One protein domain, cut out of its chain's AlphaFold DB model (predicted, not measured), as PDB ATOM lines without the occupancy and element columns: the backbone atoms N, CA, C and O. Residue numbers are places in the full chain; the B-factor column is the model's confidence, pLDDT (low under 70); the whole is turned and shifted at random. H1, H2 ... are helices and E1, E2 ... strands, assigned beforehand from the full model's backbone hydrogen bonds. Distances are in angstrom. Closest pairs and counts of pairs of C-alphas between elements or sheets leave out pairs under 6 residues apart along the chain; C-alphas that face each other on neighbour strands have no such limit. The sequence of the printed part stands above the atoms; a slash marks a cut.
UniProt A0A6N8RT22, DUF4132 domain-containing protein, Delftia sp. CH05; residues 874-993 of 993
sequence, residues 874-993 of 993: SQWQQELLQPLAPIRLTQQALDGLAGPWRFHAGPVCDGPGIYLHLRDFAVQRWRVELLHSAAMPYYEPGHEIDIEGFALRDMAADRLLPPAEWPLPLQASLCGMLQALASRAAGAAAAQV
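What this domain is: This is residues 874 to 993 of the 993 residues of the protein "DUF4132 domain-containing protein" of Delftia sp. CH05 (UniProt A0A6N8RT22). A strongly twisted, curled sheet of four antiparallel strands, in the order E1, E4, E3, E2, has one long helix, H2, running along its strands over E1 and E4. The short helix H1 packs on the same face, and the sheet curls round it. The printed part has 120 residues, with named elements in the order E1, H1, E2, E3, E4, H2, and is of mixed class, helices and strands. It is compact, with a radius of gyration of the C-alphas of 14.4 A and spans of 45 by 32 by 24 A.

How they stand to each other: E1, residues 887 to 890, is an edge strand and the antiparallel neighbour of E4, residues 944 to 954, with N 945 and O 889 within hydrogen-bond range at 2.8 A. H1, residues 891 to 898, is on the sheet. E2, residues 914 to 921, and E3, residues 926 to 935, form a hairpin at 164 degrees, with N 917 and O 930 within range at 2.9 A. E3 and E4 form another, with N 929 and O 951 at 2.8 A; E2, E3 and E4 are a meander, each strand the antiparallel neighbour of the one before. E3 bends by 72 degrees at residue 932. H2, residues 968 to 990, has a height over the sheet of 9.4 A. H2 touches H1 with residues 981 to 985 alone, the closest C-alphas being those of Ala 893 and Arg 984, 7.1 A apart, at a shallow tilt of 32 degrees, opposite ways. Every O i to N i+4 pair is within range in H2, and 3 of 4 in H1.

Where its parts are: E1 begins at C-alpha 887 (-0.267, -24.431, 32.667). E2 is 20.9 A long, E3 23.5 A and E4 29.8 A. H2, 33.1 A long, ends at C-alpha 990 (0.026, -15.363, 43.934).

The domain as a whole: The farthest C-alphas, of Ala 957 and Val 993, are 48.1 A apart. The printed part has no cut. The links H1 to E2 and E4 to H2 are long. Residues 909 to 912 and 988 to 993 have pLDDT under 70.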
ATOM      1  N   SER A 874     -12.970 -33.306  26.112       86.00
ATOM      2  CA  SER A 874     -12.246 -32.144  25.580       86.00
ATOM      3  C   SER A 874     -10.765 -32.084  25.961       86.00
ATOM      4  O   SER A 874     -10.028 -31.325  25.345       86.00
ATOM      5  N   GLN A 875     -10.321 -32.835  26.974       88.38
ATOM      6  CA  GLN A 875      -8.906 -32.904  27.362       88.38
ATOM      7  C   GLN A 875      -8.104 -33.877  26.496       88.38
ATOM      8  O   GLN A 875      -6.878 -33.881  26.555       88.38
ATOM      9  N   TRP A 876      -8.776 -34.729  25.726       86.69
ATOM     10  CA  TRP A 876      -8.118 -35.701  24.869       86.69
ATOM     11  C   TRP A 876      -7.886 -35.112  23.481       86.69
ATOM     12  O   TRP A 876      -8.835 -34.808  22.756       86.69
ATOM     13  N   GLN A 877      -6.618 -35.014  23.085       80.12
ATOM     14  CA  GLN A 877      -6.216 -34.700  21.716       80.12
ATOM     15  C   GLN A 877      -5.356 -35.851  21.183       80.12
ATOM     16  O   GLN A 877      -4.198 -35.993  21.561       80.12
ATOM     17  N   GLN A 878      -5.924 -36.681  20.302       81.69
ATOM     18  CA  GLN A 878      -5.301 -37.941  19.855       81.69
ATOM     19  C   GLN A 878      -4.949 -38.854  21.049       81.69
ATOM     20  O   GLN A 878      -5.830 -39.179  21.844       81.69
ATOM     21  N   GLU A 879      -3.684 -39.265  21.187       86.31
ATOM     22  CA  GLU A 879      -3.160 -40.063  22.303       86.31
ATOM     23  C   GLU A 879      -2.659 -39.216  23.494       86.31
ATOM     24  O   GLU A 879      -2.061 -39.762  24.426       86.31
ATOM     25  N   LEU A 880      -2.880 -37.894  23.479       85.50
ATOM     26  CA  LEU A 880      -2.404 -36.958  24.500       85.50
ATOM     27  C   LEU A 880      -3.530 -36.503  25.440       85.50
ATOM     28  O   LEU A 880      -4.575 -36.022  24.992       85.50
ATOM     29  N   LEU A 881      -3.279 -36.589  26.749       92.62
ATOM     30  CA  LEU A 881      -4.109 -36.001  27.800       92.62
ATOM     31  C   LEU A 881      -3.608 -34.592  28.152       92.62
ATOM     32  O   LEU A 881      -2.565 -34.447  28.793       92.62
ATOM     33  N   GLN A 882      -4.362 -33.568  27.770       92.25
ATOM     34  CA  GLN A 882      -4.008 -32.156  27.926       92.25
ATOM     35  C   GLN A 882      -4.628 -31.506  29.174       92.25
ATOM     36  O   GLN A 882      -5.654 -31.968  29.702       92.25
ATOM     37  N   PRO A 883      -4.032 -30.407  29.670       89.25
ATOM     38  CA  PRO A 883      -4.641 -29.613  30.727       89.25
ATOM     39  C   PRO A 883      -5.883 -28.857  30.223       89.25
ATOM     40  O   PRO A 883      -5.970 -28.479  29.059       89.25
ATOM     41  N   LEU A 884      -6.845 -28.598  31.119       85.62
ATOM     42  CA  LEU A 884      -8.072 -27.842  30.802       85.62
ATOM     43  C   LEU A 884      -7.810 -26.372  30.439       85.62
ATOM     44  O   LEU A 884      -8.621 -25.743  29.766       85.62
ATOM     45  N   ALA A 885      -6.692 -25.828  30.909       85.50
ATOM     46  CA  ALA A 885      -6.197 -24.496  30.595       85.50
ATOM     47  C   ALA A 885      -4.663 -24.552  30.500       85.50
ATOM     48  O   ALA A 885      -4.068 -25.426  31.135       85.50
ATOM     49  N   PRO A 886      -4.004 -23.643  29.758       86.62
ATOM     50  CA  PRO A 886      -2.546 -23.598  29.695       86.62
ATOM     51  C   PRO A 886      -1.924 -23.510  31.093       86.62
ATOM     52  O   PRO A 886      -2.278 -22.635  31.883       86.62
ATOM     53  N   ILE A 887      -0.996 -24.420  31.397       89.12
ATOM     54  CA  ILE A 887      -0.267 -24.431  32.667       89.12
ATOM     55  C   ILE A 887       1.168 -23.992  32.394       89.12
ATOM     56  O   ILE A 887       1.908 -24.701  31.713       89.12
ATOM     57  N   ARG A 888       1.562 -22.864  32.989       89.56
ATOM     58  CA  ARG A 888       2.936 -22.361  32.995       89.56
ATOM     59  C   ARG A 888       3.474 -22.340  34.419       89.56
ATOM     60  O   ARG A 888       2.843 -21.771  35.307       89.56
ATOM     61  N   LEU A 889       4.623 -22.965  34.652       92.19
ATOM     62  CA  LEU A 889       5.284 -22.976  35.958       92.19
ATOM     63  C   LEU A 889       6.804 -22.979  35.814       92.19
ATOM     64  O   LEU A 889       7.336 -23.263  34.750       92.19
ATOM     65  N   THR A 890       7.521 -22.695  36.897       92.19
ATOM     66  CA  THR A 890       8.985 -22.762  36.876       92.19
ATOM     67  C   THR A 890       9.490 -24.207  36.864       92.19
ATOM     68  O   THR A 890       8.856 -25.102  37.434       92.19
ATOM     69  N   GLN A 891      10.686 -24.432  36.315       89.50
ATOM     70  CA  GLN A 891      11.374 -25.729  36.360       89.50
ATOM     71  C   GLN A 891      11.494 -26.275  37.787       89.50
ATOM     72  O   GLN A 891      11.198 -27.438  38.040       89.50
ATOM     73  N   GLN A 892      11.809 -25.412  38.756       89.50
ATOM     74  CA  GLN A 892      11.868 -25.792  40.169       89.50
ATOM     75  C   GLN A 892      10.514 -26.279  40.711       89.50
ATOM     76  O   GLN A 892      10.463 -27.191  41.541       89.50
ATOM     77  N   ALA A 893       9.410 -25.659  40.286       91.31
ATOM     78  CA  ALA A 893       8.079 -26.078  40.696       91.31
ATOM     79  C   ALA A 893       7.701 -27.439  40.088       91.31
ATOM     80  O   ALA A 893       7.092 -28.249  40.791       91.31
ATOM     81  N   LEU A 894       8.113 -27.707  38.842       92.31
ATOM     82  CA  LEU A 894       7.933 -29.003  38.191       92.31
ATOM     83  C   LEU A 894       8.749 -30.085  38.905       92.31
ATOM     84  O   LEU A 894       8.183 -31.094  39.321       92.31
ATOM     85  N   ASP A 895      10.042 -29.845  39.131       88.44
ATOM     86  CA  ASP A 895      10.950 -30.782  39.807       88.44
ATOM     87  C   ASP A 895      10.444 -31.162  41.209       88.44
ATOM     88  O   ASP A 895      10.515 -32.324  41.625       88.44
ATOM     89  N   GLY A 896       9.868 -30.187  41.928       89.88
ATOM     90  CA  GLY A 896       9.271 -30.385  43.248       89.88
ATOM     91  C   GLY A 896       8.061 -31.329  43.267       89.88
ATOM     92  O   GLY A 896       7.801 -31.948  44.298       89.88
ATOM     93  N   LEU A 897       7.346 -31.472  42.144       93.44
ATOM     94  CA  LEU A 897       6.200 -32.379  41.990       93.44
ATOM     95  C   LEU A 897       6.589 -33.700  41.309       93.44
ATOM     96  O   LEU A 897       6.170 -34.778  41.741       93.44
ATOM     97  N   ALA A 898       7.445 -33.632  40.289       90.56
ATOM     98  CA  ALA A 898       7.894 -34.775  39.499       90.56
ATOM     99  C   ALA A 898       8.597 -35.834  40.364       90.56
ATOM    100  O   ALA A 898       8.324 -37.029  40.228       90.56
ATOM    101  N   GLY A 899       9.451 -35.409  41.305       86.12
ATOM    102  CA  GLY A 899      10.175 -36.306  42.211       86.12
ATOM    103  C   GLY A 899       9.258 -37.206  43.057       86.12
ATOM    104  O   GLY A 899       9.385 -38.435  42.973       86.12
ATOM    105  N   PRO A 900       8.324 -36.641  43.853       86.62
ATOM    106  CA  PRO A 900       7.303 -37.405  44.578       86.62
ATOM    107  C   PRO A 900       6.465 -38.329  43.684       86.62
ATOM    108  O   PRO A 900       6.197 -39.471  44.063       86.62
ATOM    109  N   TRP A 901       6.123 -37.886  42.471       89.69
ATOM    110  CA  TRP A 901       5.407 -38.700  41.480       89.69
ATOM    111  C   TRP A 901       6.282 -39.721  40.750       89.69
ATOM    112  O   TRP A 901       5.766 -40.495  39.942       89.69
ATOM    113  N   ARG A 902       7.579 -39.777  41.076       88.12
ATOM    114  CA  ARG A 902       8.581 -40.701  40.521       88.12
ATOM    115  C   ARG A 902       8.832 -40.531  39.026       88.12
ATOM    116  O   ARG A 902       9.250 -41.483  38.370       88.12
ATOM    117  N   PHE A 903       8.620 -39.327  38.518       91.94
ATOM    118  CA  PHE A 903       9.106 -38.938  37.209       91.94
ATOM    119  C   PHE A 903      10.606 -38.623  37.271       91.94
ATOM    120  O   PHE A 903      11.122 -38.156  38.289       91.94
ATOM    121  N   HIS A 904      11.316 -38.891  36.182       88.56
ATOM    122  CA  HIS A 904      12.702 -38.482  35.981       88.56
ATOM    123  C   HIS A 904      12.849 -37.771  34.638       88.56
ATOM    124  O   HIS A 904      12.103 -38.054  33.709       88.56
ATOM    125  N   ALA A 905      13.816 -36.867  34.517       88.69
ATOM    126  CA  ALA A 905      14.068 -36.171  33.262       88.69
ATOM    127  C   ALA A 905      14.352 -37.148  32.103       88.69
ATOM    128  O   ALA A 905      14.995 -38.192  32.290       88.69
ATOM    129  N   GLY A 906      13.846 -36.802  30.918       84.50
ATOM    130  CA  GLY A 906      14.163 -37.456  29.654       84.50
ATOM    131  C   GLY A 906      15.588 -37.153  29.164       84.50
ATOM    132  O   GLY A 906      16.344 -36.437  29.828       84.50
ATOM    133  N   PRO A 907      15.992 -37.723  28.016       78.19
ATOM    134  CA  PRO A 907      17.289 -37.429  27.414       78.19
ATOM    135  C   PRO A 907      17.381 -35.963  26.962       78.19
ATOM    136  O   PRO A 907      16.377 -35.347  26.611       78.19
ATOM    137  N   VAL A 908      18.604 -35.428  26.941       77.25
ATOM    138  CA  VAL A 908      18.900 -34.141  26.295       77.25
ATOM    139  C   VAL A 908      18.900 -34.368  24.782       77.25
ATOM    140  O   VAL A 908      19.605 -35.260  24.304       77.25
ATOM    141  N   CYS A 909      18.083 -33.609  24.053       58.19
ATOM    142  CA  CYS A 909      17.964 -33.695  22.591       58.19
ATOM    143  C   CYS A 909      19.009 -32.801  21.885       58.19
ATOM    144  O   CYS A 909      19.928 -32.296  22.525       58.19
ATOM    145  N   ASP A 910      18.891 -32.600  20.567       42.19
ATOM    146  CA  ASP A 910      19.743 -31.662  19.820       42.19
ATOM    147  C   ASP A 910      19.492 -30.211  20.290       42.19
ATOM    148  O   ASP A 910      18.567 -29.536  19.843       42.19
ATOM    149  N   GLY A 911      20.305 -29.752  21.249       59.78
ATOM    150  CA  GLY A 911      20.188 -28.467  21.956       59.78
ATOM    151  C   GLY A 911      20.311 -28.636  23.483       59.78
ATOM    152  O   GLY A 911      20.301 -29.757  23.984       59.78
ATOM    153  N   PRO A 912      20.439 -27.558  24.279       67.50
ATOM    154  CA  PRO A 912      20.515 -27.659  25.739       67.50
ATOM    155  C   PRO A 912      19.113 -27.773  26.375       67.50
ATOM    156  O   PRO A 912      18.801 -27.018  27.286       67.50
ATOM    157  N   GLY A 913      18.253 -28.679  25.893       79.88
ATOM    158  CA  GLY A 913      16.850 -28.775  26.319       79.88
ATOM    159  C   GLY A 913      16.393 -30.197  26.658       79.88
ATOM    160  O   GLY A 913      16.725 -31.157  25.962       79.88
ATOM    161  N   ILE A 914      15.607 -30.317  27.728       84.75
ATOM    162  CA  ILE A 914      14.853 -31.504  28.144       84.75
ATOM    163  C   ILE A 914      13.374 -31.197  27.909       84.75
ATOM    164  O   ILE A 914      12.846 -30.251  28.482       84.75
ATOM    165  N   TYR A 915      12.698 -31.991  27.087       83.50
ATOM    166  CA  TYR A 915      11.321 -31.712  26.639       83.50
ATOM    167  C   TYR A 915      10.269 -32.614  27.289       83.50
ATOM    168  O   TYR A 915       9.079 -32.533  26.994       83.50
ATOM    169  N   LEU A 916      10.712 -33.544  28.130       90.88
ATOM    170  CA  LEU A 916       9.816 -34.499  28.750       90.88
ATOM    171  C   LEU A 916      10.393 -35.080  30.033       90.88
ATOM    172  O   LEU A 916      11.609 -35.217  30.199       90.88
ATOM    173  N   HIS A 917       9.484 -35.501  30.902       93.31
ATOM    174  CA  HIS A 917       9.762 -36.320  32.069       93.31
ATOM    175  C   HIS A 917       9.114 -37.700  31.914       93.31
ATOM    176  O   HIS A 917       8.015 -37.837  31.386       93.31
ATOM    177  N   LEU A 918       9.788 -38.736  32.402       92.56
ATOM    178  CA  LEU A 918       9.432 -40.137  32.209       92.56
ATOM    179  C   LEU A 918       9.116 -40.833  33.525       92.56
ATOM    180  O   LEU A 918       9.824 -40.657  34.520       92.56
ATOM    181  N   ARG A 919       8.097 -41.691  33.501       93.25
ATOM    182  CA  ARG A 919       7.820 -42.663  34.560       93.25
ATOM    183  C   ARG A 919       7.572 -44.044  33.962       93.25
ATOM    184  O   ARG A 919       6.588 -44.257  33.259       93.25
ATOM    185  N   ASP A 920       8.435 -44.990  34.320       88.25
ATOM    186  CA  ASP A 920       8.398 -46.356  33.797       88.25
ATOM    187  C   ASP A 920       7.633 -47.317  34.715       88.25
ATOM    188  O   ASP A 920       7.882 -47.409  35.921       88.25
ATOM    189  N   PHE A 921       6.755 -48.109  34.107       85.81
ATOM    190  CA  PHE A 921       6.068 -49.246  34.707       85.81
ATOM    191  C   PHE A 921       6.651 -50.537  34.127       85.81
ATOM    192  O   PHE A 921       6.099 -51.148  33.213       85.81
ATOM    193  N   ALA A 922       7.806 -50.945  34.664       71.56
ATOM    194  CA  ALA A 922       8.622 -52.043  34.135       71.56
ATOM    195  C   ALA A 922       7.864 -53.372  33.957       71.56
ATOM    196  O   ALA A 922       8.168 -54.140  33.049       71.56
ATOM    197  N   VAL A 923       6.869 -53.629  34.809       72.12
ATOM    198  CA  VAL A 923       6.062 -54.853  34.789       72.12
ATOM    199  C   VAL A 923       5.157 -54.919  33.554       72.12
ATOM    200  O   VAL A 923       5.157 -55.926  32.853       72.12
ATOM    201  N   GLN A 924       4.428 -53.841  33.264       75.81
ATOM    202  CA  GLN A 924       3.551 -53.715  32.095       75.81
ATOM    203  C   GLN A 924       4.322 -53.311  30.835       75.81
ATOM    204  O   GLN A 924       3.759 -53.317  29.747       75.81
ATOM    205  N   ARG A 925       5.609 -52.961  30.980       82.81
ATOM    206  CA  ARG A 925       6.437 -52.345  29.932       82.81
ATOM    207  C   ARG A 925       5.779 -51.087  29.368       82.81
ATOM    208  O   ARG A 925       5.865 -50.817  28.178       82.81
ATOM    209  N   TRP A 926       5.133 -50.313  30.230       90.69
ATOM    210  CA  TRP A 926       4.540 -49.033  29.863       90.69
ATOM    211  C   TRP A 926       5.378 -47.876  30.388       90.69
ATOM    212  O   TRP A 926       6.065 -48.004  31.404       90.69
ATOM    213  N   ARG A 927       5.293 -46.737  29.711       93.50
ATOM    214  CA  ARG A 927       5.963 -45.492  30.078       93.50
ATOM    215  C   ARG A 927       4.978 -44.342  29.973       93.50
ATOM    216  O   ARG A 927       4.387 -44.141  28.919       93.50
ATOM    217  N   VAL A 928       4.820 -43.591  31.058       96.25
ATOM    218  CA  VAL A 928       4.111 -42.310  31.023       96.25
ATOM    219  C   VAL A 928       5.121 -41.213  30.707       96.25
ATOM    220  O   VAL A 928       6.157 -41.110  31.370       96.25
ATOM    221  N   GLU A 929       4.805 -40.409  29.701       95.56
ATOM    222  CA  GLU A 929       5.594 -39.278  29.222       95.56
ATOM    223  C   GLU A 929       4.850 -37.992  29.599       95.56
ATOM    224  O   GLU A 929       3.743 -37.752  29.125       95.56
ATOM    225  N   LEU A 930       5.430 -37.184  30.486       95.94
ATOM    226  CA  LEU A 930       4.981 -35.821  30.767       95.94
ATOM    227  C   LEU A 930       5.688 -34.887  29.790       95.94
ATOM    228  O   LEU A 930       6.888 -34.658  29.940       95.94
ATOM    229  N   LEU A 931       4.954 -34.382  28.806       89.25
ATOM    230  CA  LEU A 931       5.461 -33.510  27.752       89.25
ATOM    231  C   LEU A 931       5.376 -32.046  28.185       89.25
ATOM    232  O   LEU A 931       4.379 -31.618  28.781       89.25
ATOM    233  N   HIS A 932       6.428 -31.286  27.903       90.19
ATOM    234  CA  HIS A 932       6.513 -29.877  28.258       90.19
ATOM    235  C   HIS A 932       7.529 -29.122  27.384       90.19
ATOM    236  O   HIS A 932       8.397 -29.724  26.750       90.19
ATOM    237  N   SER A 933       7.463 -27.789  27.386       82.44
ATOM    238  CA  SER A 933       8.447 -26.949  26.691       82.44
ATOM    239  C   SER A 933       9.860 -27.104  27.279       82.44
ATOM    240  O   SER A 933      10.046 -27.689  28.348       82.44
ATOM    241  N   ALA A 934      10.882 -26.624  26.565       82.38
ATOM    242  CA  ALA A 934      12.284 -26.881  26.897       82.38
ATOM    243  C   ALA A 934      12.623 -26.538  28.359       82.38
ATOM    244  O   ALA A 934      12.595 -25.375  28.741       82.38
ATOM    245  N   ALA A 935      12.998 -27.539  29.156       83.81
ATOM    246  CA  ALA A 935      13.625 -27.383  30.464       83.81
ATOM    247  C   ALA A 935      15.149 -27.444  30.321       83.81
ATOM    248  O   ALA A 935      15.670 -28.198  29.496       83.81
ATOM    249  N   MET A 936      15.887 -26.699  31.137       82.94
ATOM    250  CA  MET A 936      17.343 -26.658  31.025       82.94
ATOM    251  C   MET A 936      17.981 -27.870  31.731       82.94
ATOM    252  O   MET A 936      17.563 -28.239  32.831       82.94
ATOM    253  N   PRO A 937      19.026 -28.500  31.157       80.56
ATOM    254  CA  PRO A 937      19.738 -29.617  31.783       80.56
ATOM    255  C   PRO A 937      20.597 -29.184  32.980       80.56
ATOM    256  O   PRO A 937      21.120 -30.024  33.712       80.56
ATOM    257  N   TYR A 938      20.758 -27.877  33.175       80.44
ATOM    258  CA  TYR A 938      21.389 -27.255  34.329       80.44
ATOM    259  C   TYR A 938      20.362 -26.418  35.093       80.44
ATOM    260  O   TYR A 938      19.335 -26.017  34.557       80.44
ATOM    261  N   TYR A 939      20.649 -26.158  36.367       74.69
ATOM    262  CA  TYR A 939      19.770 -25.363  37.215       74.69
ATOM    263  C   TYR A 939      19.755 -23.899  36.757       74.69
ATOM    264  O   TYR A 939      20.756 -23.195  36.903       74.69
ATOM    265  N   GLU A 940      18.613 -23.454  36.238       72.38
ATOM    266  CA  GLU A 940      18.340 -22.060  35.898       72.38
ATOM    267  C   GLU A 940      17.170 -21.542  36.758       72.38
ATOM    268  O   GLU A 940      16.025 -21.979  36.594       72.38
ATOM    269  N   PRO A 941      17.433 -20.652  37.735       74.12
ATOM    270  CA  PRO A 941      16.390 -20.114  38.599       74.12
ATOM    271  C   PRO A 941      15.309 -19.381  37.800       74.12
ATOM    272  O   PRO A 941      15.607 -18.482  37.022       74.12
ATOM    273  N   GLY A 942      14.044 -19.722  38.047       77.62
ATOM    274  CA  GLY A 942      12.905 -19.023  37.445       77.62
ATOM    275  C   GLY A 942      12.627 -19.367  35.979       77.62
ATOM    276  O   GLY A 942      11.716 -18.771  35.416       77.62
ATOM    277  N   HIS A 943      13.348 -20.323  35.383       84.44
ATOM    278  CA  HIS A 943      13.071 -20.792  34.023       84.44
ATOM    279  C   HIS A 943      11.639 -21.324  33.911       84.44
ATOM    280  O   HIS A 943      11.261 -22.225  34.667       84.44
ATOM    281  N   GLU A 944      10.842 -20.746  33.015       88.25
ATOM    282  CA  GLU A 944       9.433 -21.094  32.826       88.25
ATOM    283  C   GLU A 944       9.269 -22.257  31.848       88.25
ATOM    284  O   GLU A 944       9.945 -22.345  30.825       88.25
ATOM    285  N   ILE A 945       8.328 -23.137  32.172       87.00
ATOM    286  CA  ILE A 945       7.977 -24.324  31.409       87.00
ATOM    287  C   ILE A 945       6.463 -24.332  31.203       87.00
ATOM    288  O   ILE A 945       5.692 -24.138  32.147       87.00
ATOM    289  N   ASP A 946       6.057 -24.609  29.970       87.81
ATOM    290  CA  ASP A 946       4.673 -24.837  29.572       87.81
ATOM    291  C   ASP A 946       4.401 -26.346  29.557       87.81
ATOM    292  O   ASP A 946       5.126 -27.103  28.912       87.81
ATOM    293  N   ILE A 947       3.370 -26.796  30.275       90.62
ATOM    294  CA  ILE A 947       2.965 -28.208  30.290       90.62
ATOM    295  C   ILE A 947       2.070 -28.493  29.090       90.62
ATOM    296  O   ILE A 947       1.010 -27.884  28.944       90.62
ATOM    297  N   GLU A 948       2.462 -29.467  28.272       85.25
ATOM    298  CA  GLU A 948       1.664 -29.914  27.128       85.25
ATOM    299  C   GLU A 948       0.645 -30.979  27.538       85.25
ATOM    300  O   GLU A 948      -0.512 -30.920  27.124       85.25
ATOM    301  N   GLY A 949       1.054 -31.944  28.366       90.12
ATOM    302  CA  GLY A 949       0.173 -33.018  28.816       90.12
ATOM    303  C   GLY A 949       0.890 -34.335  29.090       90.12
ATOM    304  O   GLY A 949       2.114 -34.390  29.206       90.12
ATOM    305  N   PHE A 950       0.107 -35.407  29.189       96.25
ATOM    306  CA  PHE A 950       0.600 -36.765  29.390       96.25
ATOM    307  C   PHE A 950       0.317 -37.656  28.185       96.25
ATOM    308  O   PHE A 950      -0.810 -37.689  27.693       96.25
ATOM    309  N   ALA A 951       1.307 -38.449  27.784       93.00
ATOM    310  CA  ALA A 951       1.159 -39.550  26.838       93.00
ATOM    311  C   ALA A 951       1.542 -40.885  27.502       93.00
ATOM    312  O   ALA A 951       2.300 -40.920  28.475       93.00
ATOM    313  N   LEU A 952       1.022 -41.994  26.979       94.75
ATOM    314  CA  LEU A 952       1.320 -43.346  27.453       94.75
ATOM    315  C   LEU A 952       1.893 -44.163  26.301       94.75
ATOM    316  O   LEU A 952       1.256 -44.300  25.261       94.75
ATOM    317  N   ARG A 953       3.085 -44.725  26.496       91.44
ATOM    318  CA  ARG A 953       3.803 -45.544  25.517       91.44
ATOM    319  C   ARG A 953       3.883 -46.994  25.971       91.44
ATOM    320  O   ARG A 953       4.268 -47.272  27.108       91.44
ATOM    321  N   ASP A 954       3.605 -47.913  25.057       89.44
ATOM    322  CA  ASP A 954       3.977 -49.320  25.168       89.44
ATOM    323  C   ASP A 954       5.421 -49.490  24.681       89.44
ATOM    324  O   ASP A 954       5.720 -49.325  23.499       89.44
ATOM    325  N   MET A 955       6.327 -49.811  25.602       84.12
ATOM    326  CA  MET A 955       7.757 -49.974  25.336       84.12
ATOM    327  C   MET A 955       8.084 -51.278  24.602       84.12
ATOM    328  O   MET A 955       9.176 -51.400  24.052       84.12
ATOM    329  N   ALA A 956       7.195 -52.274  24.631       76.88
ATOM    330  CA  ALA A 956       7.399 -53.532  23.917       76.88
ATOM    331  C   ALA A 956       7.014 -53.405  22.439       76.88
ATOM    332  O   ALA A 956       7.713 -53.942  21.583       76.88
ATOM    333  N   ALA A 957       5.919 -52.695  22.157       80.56
ATOM    334  CA  ALA A 957       5.442 -52.428  20.800       80.56
ATOM    335  C   ALA A 957       5.996 -51.123  20.194       80.56
ATOM    336  O   ALA A 957       5.758 -50.857  19.020       80.56
ATOM    337  N   ASP A 958       6.695 -50.317  20.998       83.25
ATOM    338  CA  ASP A 958       7.188 -48.971  20.676       83.25
ATOM    339  C   ASP A 958       6.125 -48.059  20.033       83.25
ATOM    340  O   ASP A 958       6.341 -47.415  19.006       83.25
ATOM    341  N   ARG A 959       4.938 -48.007  20.652       89.50
ATOM    342  CA  ARG A 959       3.804 -47.186  20.191       89.50
ATOM    343  C   ARG A 959       3.149 -46.414  21.328       89.50
ATOM    344  O   ARG A 959       3.174 -46.861  22.474       89.50
ATOM    345  N   LEU A 960       2.505 -45.294  21.005       89.19
ATOM    346  CA  LEU A 960       1.583 -44.631  21.929       89.19
ATOM    347  C   LEU A 960       0.272 -45.423  22.037       89.19
ATOM    348  O   LEU A 960      -0.186 -46.027  21.063       89.19
ATOM    349  N   LEU A 961      -0.305 -45.437  23.235       86.50
ATOM    350  CA  LEU A 961      -1.577 -46.085  23.522       86.50
ATOM    351  C   LEU A 961      -2.726 -45.077  23.375       86.50
ATOM    352  O   LEU A 961      -2.669 -44.007  23.989       86.50
ATOM    353  N   PRO A 962      -3.784 -45.405  22.612       90.31
ATOM    354  CA  PRO A 962      -4.956 -44.551  22.482       90.31
ATOM    355  C   PRO A 962      -5.737 -44.476  23.801       90.31
ATOM    356  O   PRO A 962      -5.682 -45.424  24.587       90.31
ATOM    357  N   PRO A 963      -6.537 -43.416  24.037       88.25
ATOM    358  CA  PRO A 963      -7.224 -43.193  25.317       88.25
ATOM    359  C   PRO A 963      -8.083 -44.372  25.800       88.25
ATOM    360  O   PRO A 963      -8.183 -44.623  26.998       88.25
ATOM    361  N   ALA A 964      -8.665 -45.142  24.874       89.62
ATOM    362  CA  ALA A 964      -9.472 -46.324  25.187       89.62
ATOM    363  C   ALA A 964      -8.674 -47.472  25.836       89.62
ATOM    364  O   ALA A 964      -9.255 -48.307  26.523       89.62
ATOM    365  N   GLU A 965      -7.355 -47.521  25.627       91.88
ATOM    366  CA  GLU A 965      -6.461 -48.525  26.220       91.88
ATOM    367  C   GLU A 965      -5.914 -48.083  27.595       91.88
ATOM    368  O   GLU A 965      -5.267 -48.874  28.283       91.88
ATOM    369  N   TRP A 966      -6.169 -46.841  28.035       93.38
ATOM    370  CA  TRP A 966      -5.685 -46.343  29.325       93.38
ATOM    371  C   TRP A 966      -6.586 -46.828  30.469       93.38
ATOM    372  O   TRP A 966      -7.792 -46.567  30.436       93.38
ATOM    373  N   PRO A 967      -6.040 -47.437  31.539       94.31
ATOM    374  CA  PRO A 967      -6.831 -47.796  32.713       94.31
ATOM    375  C   PRO A 967      -7.510 -46.571  33.337       94.31
ATOM    376  O   PRO A 967      -6.859 -45.548  33.546       94.31
ATOM    377  N   LEU A 968      -8.791 -46.677  33.711       94.50
ATOM    378  CA  LEU A 968      -9.520 -45.586  34.383       94.50
ATOM    379  C   LEU A 968      -8.793 -45.049  35.636       94.50
ATOM    380  O   LEU A 968      -8.698 -43.828  35.771       94.50
ATOM    381  N   PRO A 969      -8.209 -45.898  36.512       95.56
ATOM    382  CA  PRO A 969      -7.391 -45.419  37.628       95.56
ATOM    383  C   PRO A 969      -6.199 -44.551  37.196       95.56
ATOM    384  O   PRO A 969      -5.878 -43.556  37.850       95.56
ATOM    385  N   LEU A 970      -5.568 -44.886  36.065       95.94
ATOM    386  CA  LEU A 970      -4.427 -44.146  35.529       95.94
ATOM    387  C   LEU A 970      -4.881 -42.787  35.008       95.94
ATOM    388  O   LEU A 970      -4.250 -41.777  35.311       95.94
ATOM    389  N   GLN A 971      -5.990 -42.763  34.266       96.19
ATOM    390  CA  GLN A 971      -6.577 -41.532  33.743       96.19
ATOM    391  C   GLN A 971      -6.915 -40.552  34.872       96.19
ATOM    392  O   GLN A 971      -6.498 -39.397  34.819       96.19
ATOM    393  N   ALA A 972      -7.599 -41.021  35.919       95.69
ATOM    394  CA  ALA A 972      -7.947 -40.188  37.069       95.69
ATOM    395  C   ALA A 972      -6.703 -39.693  37.821       95.69
ATOM    396  O   ALA A 972      -6.586 -38.506  38.129       95.69
ATOM    397  N   SER A 973      -5.718 -40.574  38.037       95.12
ATOM    398  CA  SER A 973      -4.447 -40.205  38.671       95.12
ATOM    399  C   SER A 973      -3.711 -39.105  37.900       95.12
ATOM    400  O   SER A 973      -3.230 -38.147  38.504       95.12
ATOM    401  N   LEU A 974      -3.621 -39.219  36.570       96.25
ATOM    402  CA  LEU A 974      -2.942 -38.232  35.722       96.25
ATOM    403  C   LEU A 974      -3.743 -36.931  35.593       96.25
ATOM    404  O   LEU A 974      -3.149 -35.854  35.575       96.25
ATOM    405  N   CYS A 975      -5.077 -37.003  35.605       95.19
ATOM    406  CA  CYS A 975      -5.935 -35.822  35.680       95.19
ATOM    407  C   CYS A 975      -5.699 -35.045  36.989       95.19
ATOM    408  O   CYS A 975      -5.458 -33.837  36.961       95.19
ATOM    409  N   GLY A 976      -5.623 -35.746  38.125       94.44
ATOM    410  CA  GLY A 976      -5.245 -35.149  39.410       94.44
ATOM    411  C   GLY A 976      -3.838 -34.535  39.411       94.44
ATOM    412  O   GLY A 976      -3.618 -33.479  40.002       94.44
ATOM    413  N   MET A 977      -2.877 -35.136  38.697       95.75
ATOM    414  CA  MET A 977      -1.541 -34.543  38.527       95.75
ATOM    415  C   MET A 977      -1.584 -33.238  37.717       95.75
ATOM    416  O   MET A 977      -0.915 -32.277  38.097       95.75
ATOM    417  N   LEU A 978      -2.397 -33.155  36.656       95.69
ATOM    418  CA  LEU A 978      -2.607 -31.902  35.915       95.69
ATOM    419  C   LEU A 978      -3.240 -30.818  36.800       95.69
ATOM    420  O   LEU A 978      -2.796 -29.672  36.775       95.69
ATOM    421  N   GLN A 979      -4.220 -31.175  37.636       93.88
ATOM    422  CA  GLN A 979      -4.825 -30.248  38.602       93.88
ATOM    423  C   GLN A 979      -3.802 -29.746  39.636       93.88
ATOM    424  O   GLN A 979      -3.781 -28.558  39.972       93.88
ATOM    425  N   ALA A 980      -2.918 -30.623  40.116       94.31
ATOM    426  CA  ALA A 980      -1.846 -30.251  41.036       94.31
ATOM    427  C   ALA A 980      -0.804 -29.329  40.376       94.31
ATOM    428  O   ALA A 980      -0.375 -28.354  40.996       94.31
ATOM    429  N   LEU A 981      -0.440 -29.586  39.112       94.94
ATOM    430  CA  LEU A 981       0.421 -28.699  38.319       94.94
ATOM    431  C   LEU A 981      -0.222 -27.316  38.140       94.94
ATOM    432  O   LEU A 981       0.428 -26.304  38.400       94.94
ATOM    433  N   ALA A 982      -1.510 -27.266  37.790       93.19
ATOM    434  CA  ALA A 982      -2.264 -26.020  37.646       93.19
ATOM    435  C   ALA A 982      -2.348 -25.239  38.969       93.19
ATOM    436  O   ALA A 982      -2.107 -24.032  39.008       93.19
ATOM    437  N   SER A 983      -2.610 -25.935  40.077       92.56
ATOM    438  CA  SER A 983      -2.661 -25.330  41.414       92.56
ATOM    439  C   SER A 983      -1.301 -24.767  41.835       92.56
ATOM    440  O   SER A 983      -1.219 -23.689  42.426       92.56
ATOM    441  N   ARG A 984      -0.210 -25.470  41.502       91.56
ATOM    442  CA  ARG A 984       1.158 -25.016  41.778       91.56
ATOM    443  C   ARG A 984       1.528 -23.786  40.949       91.56
ATOM    444  O   ARG A 984       2.148 -22.877  41.499       91.56
ATOM    445  N   ALA A 985       1.122 -23.745  39.680       87.81
ATOM    446  CA  ALA A 985       1.271 -22.580  38.809       87.81
ATOM    447  C   ALA A 985       0.528 -21.354  39.372       87.81
ATOM    448  O   ALA A 985       1.123 -20.289  39.533       87.81
ATOM    449  N   ALA A 986      -0.735 -21.524  39.779       81.69
ATOM    450  CA  ALA A 986      -1.542 -20.449  40.363       81.69
ATOM    451  C   ALA A 986      -0.980 -19.933  41.703       81.69
ATOM    452  O   ALA A 986      -0.933 -18.727  41.942       81.69
ATOM    453  N   GLY A 987      -0.501 -20.832  42.571       72.25
ATOM    454  CA  GLY A 987       0.113 -20.458  43.849       72.25
ATOM    455  C   GLY A 987       1.454 -19.730  43.703       72.25
ATOM    456  O   GLY A 987       1.768 -18.864  44.518       72.25
ATOM    457  N   ALA A 988       2.238 -20.041  42.665       59.91
ATOM    458  CA  ALA A 988       3.467 -19.311  42.351       59.91
ATOM    459  C   ALA A 988       3.173 -17.887  41.847       59.91
ATOM    460  O   ALA A 988       3.858 -16.952  42.256       59.91
ATOM    461  N   ALA A 989       2.119 -17.716  41.041       51.88
ATOM    462  CA  ALA A 989       1.663 -16.402  40.589       51.88
ATOM    463  C   ALA A 989       1.180 -15.516  41.755       51.88
ATOM    464  O   ALA A 989       1.479 -14.328  41.787       51.88
ATOM    465  N   ALA A 990       0.504 -16.094  42.755       40.25
ATOM    466  CA  ALA A 990       0.026 -15.363  43.934       40.25
ATOM    467  C   ALA A 990       1.129 -14.966  44.938       40.25
ATOM    468  O   ALA A 990       0.902 -14.087  45.759       40.25
ATOM    469  N   ALA A 991       2.304 -15.608  44.900       39.75
ATOM    470  CA  ALA A 991       3.453 -15.267  45.749       39.75
ATOM    471  C   ALA A 991       4.406 -14.235  45.108       39.75
ATOM    472  O   ALA A 991       5.347 -13.786  45.762       39.75
ATOM    473  N   GLN A 992       4.196 -13.910  43.828       34.62
ATOM    474  CA  GLN A 992       4.958 -12.909  43.068       34.62
ATOM    475  C   GLN A 992       4.242 -11.548  42.959       34.62
ATOM    476  O   GLN A 992       4.853 -10.589  42.486       34.62
ATOM    477  N   VAL A 993       2.982 -11.464  43.403       31.88
ATOM    478  CA  VAL A 993       2.195 -10.230  43.602       31.88
ATOM    479  C   VAL A 993       2.275  -9.833  45.069       31.88
ATOM    480  O   VAL A 993       2.412  -8.619  45.337       31.88
TER     481      VAL A 993